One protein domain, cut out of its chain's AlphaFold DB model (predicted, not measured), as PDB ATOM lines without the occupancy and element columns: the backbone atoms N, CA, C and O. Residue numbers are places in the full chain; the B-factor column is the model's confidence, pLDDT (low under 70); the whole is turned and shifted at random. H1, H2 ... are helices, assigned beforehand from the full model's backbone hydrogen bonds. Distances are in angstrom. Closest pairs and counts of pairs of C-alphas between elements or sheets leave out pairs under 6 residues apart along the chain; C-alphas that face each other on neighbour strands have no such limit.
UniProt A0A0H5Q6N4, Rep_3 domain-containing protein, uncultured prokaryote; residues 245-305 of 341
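Overview. This is residues 245 to 305 of the 341 residues of the protein "Rep_3 domain-containing protein" of uncultured prokaryote (UniProt A0A0H5Q6N4). One long helix, H1, makes the longest axis, and its first part, residues 245 to 256, sticks out free as an arm, while two short helices, H2 and H3, pack on the other part. A long loop, residues 273 to 284, leads from the last residue of H1 back to H2, which crosses H1 about perpendicular; H3 then runs off at a tilt to H1, the same way as it. The printed part has 61 residues with three named helices, in the order H1, H2, H3, and no named strand; the class is all helix. The whole is loose, with a radius of gyration of the C-alphas of 13.7 A, and elongated, with spans of 46 by 27 by 16 A.

Arrangement. H1, residues 245 to 272, touches both other helices. It touches H2, residues 285 to 293, with its residues 261 to 266 alone; the closest C-alphas are those of Ala 265 and Ala 287, 4.6 A apart. The lines of H1 and H2 are about perpendicular, at 80 degrees. H1 touches H3, residues 296 to 305, with its residues 265 to 270 alone; the closest C-alphas are those of Val 269 and Leu 297, 6.1 A apart. H1 and H3 run the same way at a tilt of 38 degrees, only just steep. H2 and H3 are close but not clearly touching, the closest C-alphas being those of Cys 291 and Leu 297, 7.0 A apart; they run the same way at a steep tilt of 60 degrees. In H1, H2 and H3 every O i to N i+4 pair is within hydrogen-bond range.

Along the chain. H1 has 28 residues and begins at C-alpha 245, at (126.060, 76.945, 9.768); its first and last C-alphas are 40.3 A apart. H2 has 9 residues and measures 12.2 A, beginning at C-alpha 285, at (115.859, 49.224, 11.390). H3 has 10 residues, measures 14.9 A and ends at C-alpha 305, at (95.705, 45.680, -7.872).

Size, cuts and confidence. The two C-alphas farthest apart are those of Lys 245 and Glu 305, at 47.0 A. Without residues 245 to 256, which stand free, the body spans 31 by 23 by 15 A. The printed part has no cut. The link from H1 to H2 is long, with 12 residues, and the link from H2 to H3 is tight, with 2. The mean pLDDT of the printed part is 73.6; it is under 70 at residues 245 to 248, 272 to 283 and 300 to 305.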
ATOM      1  N   LYS A 245     125.387  77.907  10.655       53.00
ATOM      2  CA  LYS A 245     126.060  76.945   9.768       53.00
ATOM      3  C   LYS A 245     125.973  75.519  10.298       53.00
ATOM      4  O   LYS A 245     125.587  74.637   9.540       53.00
ATOM      5  N   LYS A 246     126.235  75.297  11.593       63.81
ATOM      6  CA  LYS A 246     126.075  73.970  12.211       63.81
ATOM      7  C   LYS A 246     124.629  73.478  12.141       63.81
ATOM      8  O   LYS A 246     124.406  72.350  11.731       63.81
ATOM      9  N   GLU A 247     123.645  74.329  12.431       67.62
ATOM     10  CA  GLU A 247     122.227  73.953  12.325       67.62
ATOM     11  C   GLU A 247     121.791  73.649  10.884       67.62
ATOM     12  O   GLU A 247     121.000  72.728  10.670       67.62
ATOM     13  N   LYS A 248     122.292  74.391   9.887       68.94
ATOM     14  CA  LYS A 248     122.034  74.102   8.466       68.94
ATOM     15  C   LYS A 248     122.704  72.796   8.030       68.94
ATOM     16  O   LYS A 248     122.040  71.968   7.412       68.94
ATOM     17  N   GLU A 249     123.966  72.578   8.400       70.12
ATOM     18  CA  GLU A 249     124.702  71.344   8.097       70.12
ATOM     19  C   GLU A 249     124.082  70.115   8.772       70.12
ATOM     20  O   GLU A 249     123.980  69.057   8.148       70.12
ATOM     21  N   ASP A 250     123.629  70.240  10.021       77.56
ATOM     22  CA  ASP A 250     122.968  69.158  10.746       77.56
ATOM     23  C   ASP A 250     121.605  68.837  10.119       77.56
ATOM     24  O   ASP A 250     121.321  67.668   9.853       77.56
ATOM     25  N   LYS A 251     120.804  69.855   9.759       76.88
ATOM     26  CA  LYS A 251     119.542  69.663   9.019       76.88
ATOM     27  C   LYS A 251     119.763  68.990   7.664       76.88
ATOM     28  O   LYS A 251     119.001  68.095   7.299       76.88
ATOM     29  N   GLU A 252     120.811  69.368   6.935       83.06
ATOM     30  CA  GLU A 252     121.136  68.776   5.636       83.06
ATOM     31  C   GLU A 252     121.619  67.322   5.771       83.06
ATOM     32  O   GLU A 252     121.196  66.452   5.005       83.06
ATOM     33  N   LYS A 253     122.435  67.012   6.789       80.06
ATOM     34  CA  LYS A 253     122.839  65.632   7.117       80.06
ATOM     35  C   LYS A 253     121.636  64.779   7.518       80.06
ATOM     36  O   LYS A 253     121.511  63.650   7.039       80.06
ATOM     37  N   THR A 254     120.725  65.308   8.339       79.75
ATOM     38  CA  THR A 254     119.480  64.620   8.710       79.75
ATOM     39  C   THR A 254     118.594  64.374   7.486       79.75
ATOM     40  O   THR A 254     118.113  63.256   7.306       79.75
ATOM     41  N   ALA A 255     118.435  65.360   6.596       82.94
ATOM     42  CA  ALA A 255     117.664  65.212   5.361       82.94
ATOM     43  C   ALA A 255     118.268  64.157   4.416       82.94
ATOM     44  O   ALA A 255     117.546  63.287   3.924       82.94
ATOM     45  N   LYS A 256     119.596  64.163   4.220       84.31
ATOM     46  CA  LYS A 256     120.310  63.156   3.414       84.31
ATOM     47  C   LYS A 256     120.153  61.748   3.990       84.31
ATOM     48  O   LYS A 256     119.886  60.808   3.241       84.31
ATOM     49  N   ASN A 257     120.268  61.594   5.311       82.00
ATOM     50  CA  ASN A 257     120.111  60.297   5.967       82.00
ATOM     51  C   ASN A 257     118.663  59.781   5.884       82.00
ATOM     52  O   ASN A 257     118.442  58.601   5.608       82.00
ATOM     53  N   ASN A 258     117.673  60.667   6.042       82.75
ATOM     54  CA  ASN A 258     116.258  60.325   5.876       82.75
ATOM     55  C   ASN A 258     115.941  59.895   4.441       82.75
ATOM     56  O   ASN A 258     115.276  58.880   4.255       82.75
ATOM     57  N   ASN A 259     116.466  60.603   3.435       87.00
ATOM     58  CA  ASN A 259     116.279  60.232   2.034       87.00
ATOM     59  C   ASN A 259     116.927  58.870   1.717       87.00
ATOM     60  O   ASN A 259     116.294  57.996   1.131       87.00
ATOM     61  N   LYS A 260     118.155  58.628   2.197       88.62
ATOM     62  CA  LYS A 260     118.834  57.329   2.044       88.62
ATOM     63  C   LYS A 260     118.025  56.179   2.652       88.62
ATOM     64  O   LYS A 260     117.871  55.132   2.025       88.62
ATOM     65  N   ASN A 261     117.502  56.367   3.863       83.69
ATOM     66  CA  ASN A 261     116.705  55.348   4.546       83.69
ATOM     67  C   ASN A 261     115.330  55.153   3.889       83.69
ATOM     68  O   ASN A 261     114.851  54.023   3.831       83.69
ATOM     69  N   PHE A 262     114.726  56.216   3.352       86.12
ATOM     70  CA  PHE A 262     113.503  56.133   2.553       86.12
ATOM     71  C   PHE A 262     113.725  55.334   1.265       86.12
ATOM     72  O   PHE A 262     112.958  54.423   0.976       86.12
ATOM     73  N   LEU A 263     114.810  55.596   0.533       84.38
ATOM     74  CA  LEU A 263     115.134  54.865  -0.694       84.38
ATOM     75  C   LEU A 263     115.399  53.377  -0.419       84.38
ATOM     76  O   LEU A 263     114.948  52.510  -1.166       84.38
ATOM     77  N   ALA A 264     116.081  53.067   0.689       84.19
ATOM     78  CA  ALA A 264     116.276  51.692   1.144       84.19
ATOM     79  C   ALA A 264     114.949  51.006   1.516       84.19
ATOM     80  O   ALA A 264     114.751  49.840   1.177       84.19
ATOM     81  N   ALA A 265     114.034  51.727   2.172       82.25
ATOM     82  CA  ALA A 265     112.695  51.236   2.486       82.25
ATOM     83  C   ALA A 265     111.895  50.951   1.208       82.25
ATOM     84  O   ALA A 265     111.348  49.863   1.056       82.25
ATOM     85  N   TRP A 266     111.898  51.892   0.264       82.25
ATOM     86  CA  TRP A 266     111.206  51.773  -1.015       82.25
ATOM     87  C   TRP A 266     111.719  50.596  -1.852       82.25
ATOM     88  O   TRP A 266     110.934  49.783  -2.333       82.25
ATOM     89  N   ASN A 267     113.043  50.448  -1.968       82.38
ATOM     90  CA  ASN A 267     113.653  49.333  -2.694       82.38
ATOM     91  C   ASN A 267     113.330  47.983  -2.046       82.38
ATOM     92  O   ASN A 267     113.048  47.028  -2.765       82.38
ATOM     93  N   CYS A 268     113.311  47.923  -0.711       81.81
ATOM     94  CA  CYS A 268     112.908  46.734   0.036       81.81
ATOM     95  C   CYS A 268     111.450  46.346  -0.266       81.81
ATOM     96  O   CYS A 268     111.184  45.216  -0.671       81.81
ATOM     97  N   VAL A 269     110.510  47.294  -0.164       78.50
ATOM     98  CA  VAL A 269     109.089  47.046  -0.472       78.50
ATOM     99  C   VAL A 269     108.913  46.574  -1.918       78.50
ATOM    100  O   VAL A 269     108.168  45.626  -2.172       78.50
ATOM    101  N   LYS A 270     109.641  47.186  -2.859       76.75
ATOM    102  CA  LYS A 270     109.603  46.827  -4.280       76.75
ATOM    103  C   LYS A 270     110.147  45.418  -4.539       76.75
ATOM    104  O   LYS A 270     109.534  44.674  -5.299       76.75
ATOM    105  N   SER A 271     111.254  45.030  -3.898       74.00
ATOM    106  CA  SER A 271     111.814  43.675  -4.018       74.00
ATOM    107  C   SER A 271     110.941  42.612  -3.357       74.00
ATOM    108  O   SER A 271     110.856  41.494  -3.852       74.00
ATOM    109  N   CYS A 272     110.266  42.969  -2.265       69.06
ATOM    110  CA  CYS A 272     109.390  42.067  -1.525       69.06
ATOM    111  C   CYS A 272     107.966  42.006  -2.101       69.06
ATOM    112  O   CYS A 272     107.161  41.225  -1.610       69.06
ATOM    113  N   LYS A 273     107.632  42.822  -3.118       64.31
ATOM    114  CA  LYS A 273     106.285  42.934  -3.715       64.31
ATOM    115  C   LYS A 273     105.163  43.096  -2.675       64.31
ATOM    116  O   LYS A 273     104.068  42.596  -2.877       64.31
ATOM    117  N   GLY A 274     105.427  43.786  -1.567       60.81
ATOM    118  CA  GLY A 274     104.458  43.934  -0.473       60.81
ATOM    119  C   GLY A 274     104.396  42.760   0.516       60.81
ATOM    120  O   GLY A 274     103.760  42.893   1.556       60.81
ATOM    121  N   ASN A 275     105.111  41.657   0.270       64.38
ATOM    122  CA  ASN A 275     105.190  40.512   1.176       64.38
ATOM    123  C   ASN A 275     106.372  40.682   2.151       64.38
ATOM    124  O   ASN A 275     107.511  40.296   1.878       64.38
ATOM    125  N   CYS A 276     106.125  41.384   3.257       69.75
ATOM    126  CA  CYS A 276     107.140  41.708   4.259       69.75
ATOM    127  C   CYS A 276     107.407  40.508   5.182       69.75
ATOM    128  O   CYS A 276     106.816  40.410   6.257       69.75
ATOM    129  N   ASP A 277     108.331  39.622   4.805       62.56
ATOM    130  CA  ASP A 277     108.842  38.611   5.734       62.56
ATOM    131  C   ASP A 277     109.802  39.276   6.725       62.56
ATOM    132  O   ASP A 277     110.939  39.645   6.409       62.56
ATOM    133  N   THR A 278     109.364  39.413   7.973       54.97
ATOM    134  CA  THR A 278     110.139  39.980   9.092       54.97
ATOM    135  C   THR A 278     111.375  39.147   9.484       54.97
ATOM    136  O   THR A 278     112.028  39.449  10.483       54.97
ATOM    137  N   LEU A 279     111.751  38.146   8.678       52.75
ATOM    138  CA  LEU A 279     112.822  37.171   8.908       52.75
ATOM    139  C   LEU A 279     114.001  37.272   7.919       52.75
ATOM    140  O   LEU A 279     114.793  36.337   7.787       52.75
ATOM    141  N   SER A 280     114.200  38.414   7.254       51.47
ATOM    142  CA  SER A 280     115.479  38.668   6.575       51.47
ATOM    143  C   SER A 280     116.601  38.851   7.613       51.47
ATOM    144  O   SER A 280     116.494  39.647   8.542       51.47
ATOM    145  N   LYS A 281     117.703  38.098   7.471       55.47
ATOM    146  CA  LYS A 281     118.790  37.888   8.458       55.47
ATOM    147  C   LYS A 281     119.574  39.133   8.951       55.47
ATOM    148  O   LYS A 281     120.609  38.943   9.583       55.47
ATOM    149  N   LYS A 282     119.124  40.375   8.703       56.34
ATOM    150  CA  LYS A 282     119.532  41.650   9.357       56.34
ATOM    151  C   LYS A 282     118.768  42.835   8.714       56.34
ATOM    152  O   LYS A 282     119.256  43.401   7.736       56.34
ATOM    153  N   PRO A 283     117.591  43.249   9.221       65.44
ATOM    154  CA  PRO A 283     116.856  44.368   8.633       65.44
ATOM    155  C   PRO A 283     117.488  45.721   8.996       65.44
ATOM    156  O   PRO A 283     117.893  45.953  10.141       65.44
ATOM    157  N   ASN A 284     117.527  46.655   8.036       76.50
ATOM    158  CA  ASN A 284     117.862  48.050   8.321       76.50
ATOM    159  C   ASN A 284     116.711  48.678   9.122       76.50
ATOM    160  O   ASN A 284     115.710  49.121   8.558       76.50
ATOM    161  N   LYS A 285     116.873  48.724  10.450       78.25
ATOM    162  CA  LYS A 285     115.859  49.224  11.390       78.25
ATOM    163  C   LYS A 285     115.342  50.618  11.017       78.25
ATOM    164  O   LYS A 285     114.142  50.840  11.103       78.25
ATOM    165  N   ALA A 286     116.205  51.526  10.552       79.81
ATOM    166  CA  ALA A 286     115.805  52.885  10.181       79.81
ATOM    167  C   ALA A 286     114.922  52.911   8.920       79.81
ATOM    168  O   ALA A 286     113.917  53.619   8.886       79.81
ATOM    169  N   ALA A 287     115.249  52.095   7.916       80.19
ATOM    170  CA  ALA A 287     114.414  51.923   6.730       80.19
ATOM    171  C   ALA A 287     113.065  51.262   7.075       80.19
ATOM    172  O   ALA A 287     112.023  51.708   6.601       80.19
ATOM    173  N   CYS A 288     113.051  50.256   7.957       80.12
ATOM    174  CA  CYS A 288     111.812  49.624   8.423       80.12
ATOM    175  C   CYS A 288     110.911  50.599   9.194       80.12
ATOM    176  O   CYS A 288     109.696  50.575   9.006       80.12
ATOM    177  N   THR A 289     111.483  51.474  10.027       82.94
ATOM    178  CA  THR A 289     110.720  52.528  10.710       82.94
ATOM    179  C   THR A 289     110.095  53.486   9.702       82.94
ATOM    180  O   THR A 289     108.896  53.723   9.773       82.94
ATOM    181  N   ILE A 290     110.858  53.971   8.711       83.31
ATOM    182  CA  ILE A 290     110.316  54.853   7.663       83.31
ATOM    183  C   ILE A 290     109.217  54.154   6.857       83.31
ATOM    184  O   ILE A 290     108.181  54.763   6.615       83.31
ATOM    185  N   CYS A 291     109.408  52.884   6.495       80.50
ATOM    186  CA  CYS A 291     108.409  52.082   5.790       80.50
ATOM    187  C   CYS A 291     107.070  52.042   6.542       80.50
ATOM    188  O   CYS A 291     106.029  52.306   5.946       80.50
ATOM    189  N   LYS A 292     107.113  51.789   7.858       81.19
ATOM    190  CA  LYS A 292     105.929  51.774   8.729       81.19
ATOM    191  C   LYS A 292     105.299  53.157   8.867       81.19
ATOM    192  O   LYS A 292     104.097  53.301   8.705       81.19
ATOM    193  N   THR A 293     106.101  54.188   9.139       84.25
ATOM    194  CA  THR A 293     105.595  55.554   9.357       84.25
ATOM    195  C   THR A 293     105.022  56.186   8.086       84.25
ATOM    196  O   THR A 293     104.115  57.006   8.172       84.25
ATOM    197  N   LYS A 294     105.553  55.838   6.909       82.75
ATOM    198  CA  LYS A 294     105.085  56.327   5.601       82.75
ATOM    199  C   LYS A 294     104.125  55.366   4.896       82.75
ATOM    200  O   LYS A 294     103.732  55.646   3.777       82.75
ATOM    201  N   ASN A 295     103.770  54.259   5.546       81.56
ATOM    202  CA  ASN A 295     102.855  53.229   5.060       81.56
ATOM    203  C   ASN A 295     103.143  52.707   3.633       81.56
ATOM    204  O   ASN A 295     102.241  52.434   2.844       81.56
ATOM    205  N   LEU A 296     104.428  52.553   3.295       80.19
ATOM    206  CA  LEU A 296     104.875  52.270   1.921       80.19
ATOM    207  C   LEU A 296     104.450  50.884   1.404       80.19
ATOM    208  O   LEU A 296     104.353  50.682   0.196       80.19
ATOM    209  N   LEU A 297     104.214  49.922   2.302       72.88
ATOM    210  CA  LEU A 297     103.743  48.578   1.944       72.88
ATOM    211  C   LEU A 297     102.342  48.624   1.323       72.88
ATOM    212  O   LEU A 297     102.122  48.010   0.280       72.88
ATOM    213  N   GLU A 298     101.428  49.394   1.915       71.56
ATOM    214  CA  GLU A 298     100.067  49.555   1.396       71.56
ATOM    215  C   GLU A 298     100.048  50.268   0.040       71.56
ATOM    216  O   GLU A 298      99.280  49.892  -0.841       71.56
ATOM    217  N   GLU A 299     100.914  51.267  -0.165       71.38
ATOM    218  CA  GLU A 299     101.007  51.981  -1.445       71.38
ATOM    219  C   GLU A 299     101.426  51.069  -2.607       71.38
ATOM    220  O   GLU A 299     100.957  51.241  -3.733       71.38
ATOM    221  N   VAL A 300     102.309  50.099  -2.356       68.75
ATOM    222  CA  VAL A 300     102.758  49.155  -3.389       68.75
ATOM    223  C   VAL A 300     101.731  48.051  -3.630       68.75
ATOM    224  O   VAL A 300     101.565  47.653  -4.780       68.75
ATOM    225  N   LEU A 301     101.015  47.600  -2.597       63.53
ATOM    226  CA  LEU A 301      99.924  46.631  -2.742       63.53
ATOM    227  C   LEU A 301      98.755  47.218  -3.552       63.53
ATOM    228  O   LEU A 301      98.318  46.593  -4.512       63.53
ATOM    229  N   LYS A 302      98.358  48.470  -3.279       66.44
ATOM    230  CA  LYS A 302      97.327  49.182  -4.061       66.44
ATOM    231  C   LYS A 302      97.685  49.316  -5.544       66.44
ATOM    232  O   LYS A 302      96.837  49.133  -6.403       66.44
ATOM    233  N   LYS A 303      98.958  49.582  -5.863       62.47
ATOM    234  CA  LYS A 303      99.429  49.676  -7.259       62.47
ATOM    235  C   LYS A 303      99.544  48.327  -7.976       62.47
ATOM    236  O   LYS A 303      99.648  48.315  -9.199       62.47
ATOM    237  N   GLN A 304      99.573  47.208  -7.250       56.97
ATOM    238  CA  GLN A 304      99.562  45.869  -7.850       56.97
ATOM    239  C   GLN A 304      98.146  45.405  -8.212       56.97
ATOM    240  O   GLN A 304      98.004  44.598  -9.125       56.97
ATOM    241  N   GLU A 305      97.116  45.946  -7.557       50.03
ATOM    242  CA  GLU A 305      95.705  45.680  -7.872       50.03
ATOM    243  C   GLU A 305      95.214  46.445  -9.124       50.03
ATOM    244  O   GLU A 305      94.226  46.051  -9.737       50.03
TER     245      GLU A 305